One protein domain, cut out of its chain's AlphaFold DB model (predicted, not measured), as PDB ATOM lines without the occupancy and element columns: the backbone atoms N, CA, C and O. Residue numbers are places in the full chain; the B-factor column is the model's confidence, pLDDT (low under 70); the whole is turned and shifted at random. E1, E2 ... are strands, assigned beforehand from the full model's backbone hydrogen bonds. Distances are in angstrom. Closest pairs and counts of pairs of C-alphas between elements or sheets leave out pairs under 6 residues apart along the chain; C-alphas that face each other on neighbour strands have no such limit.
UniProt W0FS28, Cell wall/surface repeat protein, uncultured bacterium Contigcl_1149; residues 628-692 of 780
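AT A GLANCE: This is residues 628 to 692 of the 780 residues of the protein "Cell wall/surface repeat protein" of uncultured bacterium Contigcl_1149 (UniProt W0FS28). This domain has little regular structure: long loops lead away from and back to a small sheet of three short strands, E2, E1 and E4, while a longer strand, E3, comes near the end of E4. The printed part has 65 residues, no named helix and strands E1 to E4; the mixed sheet runs E2, E1, E4. It is all strand, with 16 residues in named elements, and compact, with a radius of gyration of the C-alphas of 11.8 A and spans of 37 by 29 by 16 A.

HOW THE PARTS SIT: Begin at E1, residues 628 to 631, the inner strand. E2, residues 643 to 645, is its antiparallel neighbour at 165 degrees, a hairpin; find N 628 and O 644 within hydrogen-bond range at 2.9 A. E3, residues 665 to 670, pairs with no named strand. E4, residues 690 to 692, is parallel to E1 at 33 degrees, with N 629 and O 690 within range at 2.9 A. The closest C-alphas of E3 and E4, those of Tyr 670 and Val 692, are 5.1 A apart.

IN THESE COORDINATES: Find C-alpha 628 at (154.559, 185.647, 176.109), where E1 begins its 10.2 A. E2 measures 7.1 A, E3 14.6 A and E4 6.6 A, ending at C-alpha 692 (154.355, 180.264, 180.795).

THE WHOLE: The farthest C-alphas, of Glu 648 and Leu 662, are 37.6 A apart. The printed part has no cut, its three links are long, and residues 647 to 648 are under pLDDT 70.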
ATOM      1  N   VAL A 628     154.819 186.558 174.983       87.88
ATOM      2  CA  VAL A 628     154.559 185.647 176.109       87.88
ATOM      3  C   VAL A 628     153.316 184.812 175.804       87.88
ATOM      4  O   VAL A 628     152.264 185.356 175.483       87.88
ATOM      5  N   THR A 629     153.428 183.482 175.855       91.44
ATOM      6  CA  THR A 629     152.349 182.539 175.494       91.44
ATOM      7  C   THR A 629     151.900 181.725 176.710       91.44
ATOM      8  O   THR A 629     152.713 181.040 177.331       91.44
ATOM      9  N   PHE A 630     150.599 181.744 177.001       90.31
ATOM     10  CA  PHE A 630     149.988 181.131 178.182       90.31
ATOM     11  C   PHE A 630     149.480 179.712 177.903       90.31
ATOM     12  O   PHE A 630     148.837 179.455 176.882       90.31
ATOM     13  N   ARG A 631     149.738 178.768 178.816       92.25
ATOM     14  CA  ARG A 631     149.242 177.381 178.731       92.25
ATOM     15  C   ARG A 631     148.598 176.954 180.051       92.25
ATOM     16  O   ARG A 631     149.295 176.648 181.012       92.25
ATOM     17  N   ALA A 632     147.270 176.867 180.088       88.19
ATOM     18  CA  ALA A 632     146.493 176.642 181.317       88.19
ATOM     19  C   ALA A 632     146.539 175.212 181.917       88.19
ATOM     20  O   ALA A 632     145.959 174.967 182.971       88.19
ATOM     21  N   LYS A 633     147.243 174.254 181.292       87.06
ATOM     22  CA  LYS A 633     147.547 172.908 181.846       87.06
ATOM     23  C   LYS A 633     146.359 172.162 182.491       87.06
ATOM     24  O   LYS A 633     146.507 171.585 183.561       87.06
ATOM     25  N   GLY A 634     145.207 172.143 181.823       80.31
ATOM     26  CA  GLY A 634     143.997 171.448 182.291       80.31
ATOM     27  C   GLY A 634     142.883 172.381 182.766       80.31
ATOM     28  O   GLY A 634     141.735 171.952 182.813       80.31
ATOM     29  N   GLY A 635     143.203 173.650 183.037       85.75
ATOM     30  CA  GLY A 635     142.223 174.733 183.107       85.75
ATOM     31  C   GLY A 635     142.085 175.496 181.788       85.75
ATOM     32  O   GLY A 635     142.667 175.116 180.767       85.75
ATOM     33  N   GLU A 636     141.379 176.621 181.849       88.69
ATOM     34  CA  GLU A 636     141.187 177.593 180.772       88.69
ATOM     35  C   GLU A 636     141.711 178.977 181.185       88.69
ATOM     36  O   GLU A 636     141.761 179.306 182.369       88.69
ATOM     37  N   VAL A 637     142.135 179.789 180.211       89.38
ATOM     38  CA  VAL A 637     142.590 181.170 180.455       89.38
ATOM     39  C   VAL A 637     141.399 182.114 180.339       89.38
ATOM     40  O   VAL A 637     140.681 182.062 179.336       89.38
ATOM     41  N   ALA A 638     141.218 183.000 181.319       84.88
ATOM     42  CA  ALA A 638     140.157 183.999 181.309       84.88
ATOM     43  C   ALA A 638     140.205 184.845 180.022       84.88
ATOM     44  O   ALA A 638     141.274 185.196 179.514       84.88
ATOM     45  N   GLY A 639     139.035 185.110 179.433       80.81
ATOM     46  CA  GLY A 639     138.917 185.817 178.150       80.81
ATOM     47  C   GLY A 639     139.508 185.083 176.933       80.81
ATOM     48  O   GLY A 639     139.564 185.656 175.849       80.81
ATOM     49  N   GLY A 640     139.966 183.832 177.076       79.44
ATOM     50  CA  GLY A 640     140.559 183.052 175.986       79.44
ATOM     51  C   GLY A 640     141.944 183.534 175.533       79.44
ATOM     52  O   GLY A 640     142.380 183.182 174.433       79.44
ATOM     53  N   VAL A 641     142.642 184.331 176.352       80.62
ATOM     54  CA  VAL A 641     143.952 184.917 176.021       80.62
ATOM     55  C   VAL A 641     145.014 183.822 175.862       80.62
ATOM     56  O   VAL A 641     145.360 183.120 176.806       80.62
ATOM     57  N   LYS A 642     145.564 183.667 174.650       82.31
ATOM     58  CA  LYS A 642     146.591 182.642 174.349       82.31
ATOM     59  C   LYS A 642     148.019 183.177 174.392       82.31
ATOM     60  O   LYS A 642     148.947 182.425 174.680       82.31
ATOM     61  N   ALA A 643     148.205 184.454 174.081       84.69
ATOM     62  CA  ALA A 643     149.489 185.136 174.140       84.69
ATOM     63  C   ALA A 643     149.290 186.653 174.223       84.69
ATOM     64  O   ALA A 643     148.275 187.162 173.748       84.69
ATOM     65  N   VAL A 644     150.287 187.345 174.765       80.88
ATOM     66  CA  VAL A 644     150.397 188.810 174.814       80.88
ATOM     67  C   VAL A 644     151.790 189.240 174.354       80.88
ATOM     68  O   VAL A 644     152.714 188.424 174.293       80.88
ATOM     69  N   MET A 645     151.925 190.519 174.018       76.00
ATOM     70  CA  MET A 645     153.204 191.163 173.721       76.00
ATOM     71  C   MET A 645     153.658 191.982 174.938       76.00
ATOM     72  O   MET A 645     152.810 192.454 175.697       76.00
ATOM     73  N   THR A 646     154.967 192.140 175.129       78.19
ATOM     74  CA  THR A 646     155.519 193.005 176.188       78.19
ATOM     75  C   THR A 646     155.450 194.498 175.848       78.19
ATOM     76  O   THR A 646     155.211 194.868 174.698       78.19
ATOM     77  N   ASP A 647     155.727 195.351 176.836       68.69
ATOM     78  CA  ASP A 647     156.170 196.736 176.622       68.69
ATOM     79  C   ASP A 647     157.630 196.820 176.107       68.69
ATOM     80  O   ASP A 647     158.264 195.790 175.831       68.69
ATOM     81  N   GLU A 648     158.145 198.051 175.935       63.44
ATOM     82  CA  GLU A 648     159.499 198.322 175.417       63.44
ATOM     83  C   GLU A 648     160.598 197.870 176.406       63.44
ATOM     84  O   GLU A 648     161.714 197.548 175.992       63.44
ATOM     85  N   GLU A 649     160.273 197.789 177.700       72.06
ATOM     86  CA  GLU A 649     161.129 197.315 178.791       72.06
ATOM     87  C   GLU A 649     161.088 195.786 178.994       72.06
ATOM     88  O   GLU A 649     161.972 195.234 179.654       72.06
ATOM     89  N   GLY A 650     160.114 195.087 178.405       76.25
ATOM     90  CA  GLY A 650     159.984 193.629 178.442       76.25
ATOM     91  C   GLY A 650     158.970 193.079 179.454       76.25
ATOM     92  O   GLY A 650     158.959 191.867 179.674       76.25
ATOM     93  N   HIS A 651     158.111 193.905 180.054       83.38
ATOM     94  CA  HIS A 651     157.068 193.465 180.987       83.38
ATOM     95  C   HIS A 651     155.745 193.162 180.284       83.38
ATOM     96  O   HIS A 651     155.447 193.660 179.202       83.38
ATOM     97  N   VAL A 652     154.906 192.362 180.941       83.06
ATOM     98  CA  VAL A 652     153.508 192.143 180.550       83.06
ATOM     99  C   VAL A 652     152.613 193.014 181.430       83.06
ATOM    100  O   VAL A 652     152.565 192.807 182.643       83.06
ATOM    101  N   ALA A 653     151.912 193.968 180.808       79.38
ATOM    102  CA  ALA A 653     151.077 194.957 181.496       79.38
ATOM    103  C   ALA A 653     149.873 194.333 182.226       79.38
ATOM    104  O   ALA A 653     149.612 194.660 183.381       79.38
ATOM    105  N   GLU A 654     149.172 193.401 181.574       83.62
ATOM    106  CA  GLU A 654     148.020 192.693 182.141       83.62
ATOM    107  C   GLU A 654     148.226 191.181 182.049       83.62
ATOM    108  O   GLU A 654     148.463 190.621 180.975       83.62
ATOM    109  N   TRP A 655     148.142 190.517 183.199       89.00
ATOM    110  CA  TRP A 655     148.265 189.068 183.315       89.00
ATOM    111  C   TRP A 655     146.868 188.451 183.382       89.00
ATOM    112  O   TRP A 655     146.120 188.795 184.296       89.00
ATOM    113  N   PRO A 656     146.497 187.548 182.459       90.44
ATOM    114  CA  PRO A 656     145.191 186.915 182.509       90.44
ATOM    115  C   PRO A 656     145.133 185.918 183.669       90.44
ATOM    116  O   PRO A 656     146.074 185.148 183.878       90.44
ATOM    117  N   ASP A 657     144.018 185.882 184.389       91.62
ATOM    118  CA  ASP A 657     143.729 184.787 185.313       91.62
ATOM    119  C   ASP A 657     143.393 183.491 184.558       91.62
ATOM    120  O   ASP A 657     143.198 183.469 183.336       91.62
ATOM    121  N   ALA A 658     143.340 182.381 185.288       92.69
ATOM    122  CA  ALA A 658     142.925 181.092 184.759       92.69
ATOM    123  C   ALA A 658     141.989 180.381 185.741       92.69
ATOM    124  O   ALA A 658     142.192 180.425 186.954       92.69
ATOM    125  N   GLU A 659     141.013 179.653 185.205       91.19
ATOM    126  CA  GLU A 659     140.082 178.825 185.976       91.19
ATOM    127  C   GLU A 659     140.293 177.343 185.656       91.19
ATOM    128  O   GLU A 659     140.618 176.976 184.527       91.19
ATOM    129  N   HIS A 660     140.115 176.464 186.644       91.56
ATOM    130  CA  HIS A 660     140.203 175.017 186.446       91.56
ATOM    131  C   HIS A 660     138.823 174.385 186.643       91.56
ATOM    132  O   HIS A 660     138.218 174.614 187.692       91.56
ATOM    133  N   PRO A 661     138.327 173.530 185.728       86.44
ATOM    134  CA  PRO A 661     136.960 173.004 185.813       86.44
ATOM    135  C   PRO A 661     136.729 172.122 187.055       86.44
ATOM    136  O   PRO A 661     135.635 172.091 187.606       86.44
ATOM    137  N   LEU A 662     137.786 171.491 187.589       87.62
ATOM    138  CA  LEU A 662     137.761 170.801 188.893       87.62
ATOM    139  C   LEU A 662     137.877 171.739 190.121       87.62
ATOM    140  O   LEU A 662     138.220 171.273 191.206       87.62
ATOM    141  N   LYS A 663     137.661 173.054 189.961       88.25
ATOM    142  CA  LYS A 663     137.769 174.100 191.002       88.25
ATOM    143  C   LYS A 663     139.115 174.151 191.746       88.25
ATOM    144  O   LYS A 663     139.182 174.573 192.896       88.25
ATOM    145  N   LEU A 664     140.204 173.717 191.108       90.25
ATOM    146  CA  LEU A 664     141.549 173.849 191.679       90.25
ATOM    147  C   LEU A 664     141.949 175.328 191.764       90.25
ATOM    148  O   LEU A 664     141.640 176.112 190.867       90.25
ATOM    149  N   LYS A 665     142.671 175.697 192.823       92.44
ATOM    150  CA  LYS A 665     143.131 177.070 193.041       92.44
ATOM    151  C   LYS A 665     144.253 177.403 192.059       92.44
ATOM    152  O   LYS A 665     145.242 176.673 191.969       92.44
ATOM    153  N   PHE A 666     144.107 178.520 191.351       94.12
ATOM    154  CA  PHE A 666     145.157 179.071 190.503       94.12
ATOM    155  C   PHE A 666     146.255 179.694 191.371       94.12
ATOM    156  O   PHE A 666     146.009 180.646 192.111       94.12
ATOM    157  N   GLU A 667     147.475 179.157 191.306       92.19
ATOM    158  CA  GLU A 667     148.621 179.726 192.030       92.19
ATOM    159  C   GLU A 667     149.359 180.781 191.203       92.19
ATOM    160  O   GLU A 667     149.975 181.689 191.765       92.19
ATOM    161  N   GLY A 668     149.273 180.713 189.874       92.81
ATOM    162  CA  GLY A 668     149.887 181.676 188.965       92.81
ATOM    163  C   GLY A 668     150.517 181.053 187.723       92.81
ATOM    164  O   GLY A 668     150.391 179.853 187.457       92.81
ATOM    165  N   TRP A 669     151.233 181.903 186.993       94.75
ATOM    166  CA  TRP A 669     151.998 181.565 185.799       94.75
ATOM    167  C   TRP A 669     153.463 181.309 186.141       94.75
ATOM    168  O   TRP A 669     154.049 182.028 186.946       94.75
ATOM    169  N   TYR A 670     154.053 180.283 185.531       94.56
ATOM    170  CA  TYR A 670     155.432 179.871 185.792       94.56
ATOM    171  C   TYR A 670     156.125 179.439 184.499       94.56
ATOM    172  O   TYR A 670     155.570 178.667 183.716       94.56
ATOM    173  N   THR A 671     157.381 179.836 184.303       90.31
ATOM    174  CA  THR A 671     158.243 179.297 183.231       90.31
ATOM    175  C   THR A 671     158.677 177.842 183.471       90.31
ATOM    176  O   THR A 671     159.185 177.181 182.564       90.31
ATOM    177  N   SER A 672     158.457 177.300 184.678       84.94
ATOM    178  CA  SER A 672     158.816 175.929 185.061       84.94
ATOM    179  C   SER A 672     157.844 175.327 186.086       84.94
ATOM    180  O   SER A 672     157.324 176.009 186.965       84.94
ATOM    181  N   GLN A 673     157.630 174.011 186.014       81.06
ATOM    182  CA  GLN A 673     156.785 173.253 186.954       81.06
ATOM    183  C   GLN A 673     157.560 172.697 188.164       81.06
ATOM    184  O   GLN A 673     157.024 171.904 188.935       81.06
ATOM    185  N   ARG A 674     158.824 173.100 188.358       80.81
ATOM    186  CA  ARG A 674     159.567 172.766 189.582       80.81
ATOM    187  C   ARG A 674     158.986 173.512 190.787       80.81
ATOM    188  O   ARG A 674     158.586 174.671 190.671       80.81
ATOM    189  N   THR A 675     159.000 172.869 191.952       74.62
ATOM    190  CA  THR A 675     158.486 173.432 193.213       74.62
ATOM    191  C   THR A 675     159.218 174.695 193.667       74.62
ATOM    192  O   THR A 675     158.636 175.487 194.396       74.62
ATOM    193  N   ASP A 676     160.459 174.894 193.218       81.38
ATOM    194  CA  ASP A 676     161.316 176.048 193.508       81.38
ATOM    195  C   ASP A 676     161.287 177.151 192.432       81.38
ATOM    196  O   ASP A 676     161.996 178.142 192.565       81.38
ATOM    197  N   ALA A 677     160.488 177.005 191.368       84.94
ATOM    198  CA  ALA A 677     160.367 178.048 190.350       84.94
ATOM    199  C   ALA A 677     159.541 179.241 190.859       84.94
ATOM    200  O   ALA A 677     158.459 179.052 191.427       84.94
ATOM    201  N   GLU A 678     160.039 180.452 190.607       88.19
ATOM    202  CA  GLU A 678     159.384 181.715 190.955       88.19
ATOM    203  C   GLU A 678     158.145 181.980 190.085       88.19
ATOM    204  O   GLU A 678     158.037 181.498 188.955       88.19
ATOM    205  N   LYS A 679     157.181 182.719 190.648       91.88
ATOM    206  CA  LYS A 679     155.929 183.085 189.979       91.88
ATOM    207  C   LYS A 679     156.164 184.277 189.060       91.88
ATOM    208  O   LYS A 679     156.631 185.316 189.518       91.88
ATOM    209  N   GLU A 680     155.754 184.145 187.806       93.94
ATOM    210  CA  GLU A 680     155.784 185.239 186.842       93.94
ATOM    211  C   GLU A 680     154.649 186.242 187.114       93.94
ATOM    212  O   GLU A 680     153.554 185.864 187.551       93.94
ATOM    213  N   GLY A 681     154.898 187.526 186.852       88.38
ATOM    214  CA  GLY A 681     153.931 188.596 187.103       88.38
ATOM    215  C   GLY A 681     154.368 189.958 186.546       88.38
ATOM    216  O   GLY A 681     155.299 190.018 185.745       88.38
ATOM    217  N   PRO A 682     153.745 191.072 186.977       85.12
ATOM    218  CA  PRO A 682     153.995 192.417 186.430       85.12
ATOM    219  C   PRO A 682     155.425 192.967 186.582       85.12
ATOM    220  O   PRO A 682     155.696 194.081 186.150       85.12
ATOM    221  N   GLN A 683     156.330 192.243 187.244       84.50
ATOM    222  CA  GLN A 683     157.748 192.595 187.403       84.50
ATOM    223  C   GLN A 683     158.686 191.620 186.664       84.50
ATOM    224  O   GLN A 683     159.903 191.783 186.715       84.50
ATOM    225  N   SER A 684     158.143 190.606 185.979       88.88
ATOM    226  CA  SER A 684     158.916 189.710 185.117       88.88
ATOM    227  C   SER A 684     159.357 190.445 183.852       88.88
ATOM    228  O   SER A 684     158.523 191.006 183.142       88.88
ATOM    229  N   VAL A 685     160.656 190.389 183.549       89.06
ATOM    230  CA  VAL A 685     161.254 190.967 182.337       89.06
ATOM    231  C   VAL A 685     161.571 189.856 181.340       89.06
ATOM    232  O   VAL A 685     162.453 189.024 181.570       89.06
ATOM    233  N   PHE A 686     160.886 189.858 180.201       84.44
ATOM    234  CA  PHE A 686     161.141 188.938 179.097       84.44
ATOM    235  C   PHE A 686     162.096 189.574 178.088       84.44
ATOM    236  O   PHE A 686     161.926 190.710 177.665       84.44
ATOM    237  N   THR A 687     163.108 188.810 177.676       82.75
ATOM    238  CA  THR A 687     164.127 189.218 176.685       82.75
ATOM    239  C   THR A 687     164.096 188.357 175.417       82.75
ATOM    240  O   THR A 687     165.007 188.407 174.592       82.75
ATOM    241  N   LYS A 688     163.062 187.514 175.296       77.06
ATOM    242  CA  LYS A 688     162.773 186.604 174.182       77.06
ATOM    243  C   LYS A 688     161.352 186.055 174.311       77.06
ATOM    244  O   LYS A 688     160.793 186.025 175.412       77.06
ATOM    245  N   ASP A 689     160.827 185.506 173.221       81.50
ATOM    246  CA  ASP A 689     159.569 184.758 173.226       81.50
ATOM    247  C   ASP A 689     159.602 183.608 174.248       81.50
ATOM    248  O   ASP A 689     160.555 182.824 174.303       81.50
ATOM    249  N   THR A 690     158.563 183.527 175.083       88.06
ATOM    250  CA  THR A 690     158.546 182.681 176.284       88.06
ATOM    251  C   THR A 690     157.183 182.009 176.479       88.06
ATOM    252  O   THR A 690     156.133 182.619 176.279       88.06
ATOM    253  N   TRP A 691     157.187 180.739 176.896       90.81
ATOM    254  CA  TRP A 691     155.983 180.035 177.348       90.81
ATOM    255  C   TRP A 691     155.884 180.071 178.868       90.81
ATOM    256  O   TRP A 691     156.851 179.733 179.550       90.81
ATOM    257  N   VAL A 692     154.696 180.383 179.377       93.50
ATOM    258  CA  VAL A 692     154.355 180.264 180.795       93.50
ATOM    259  C   VAL A 692     153.212 179.270 180.980       93.50
ATOM    260  O   VAL A 692     152.247 179.229 180.212       93.50
TER     261      VAL A 692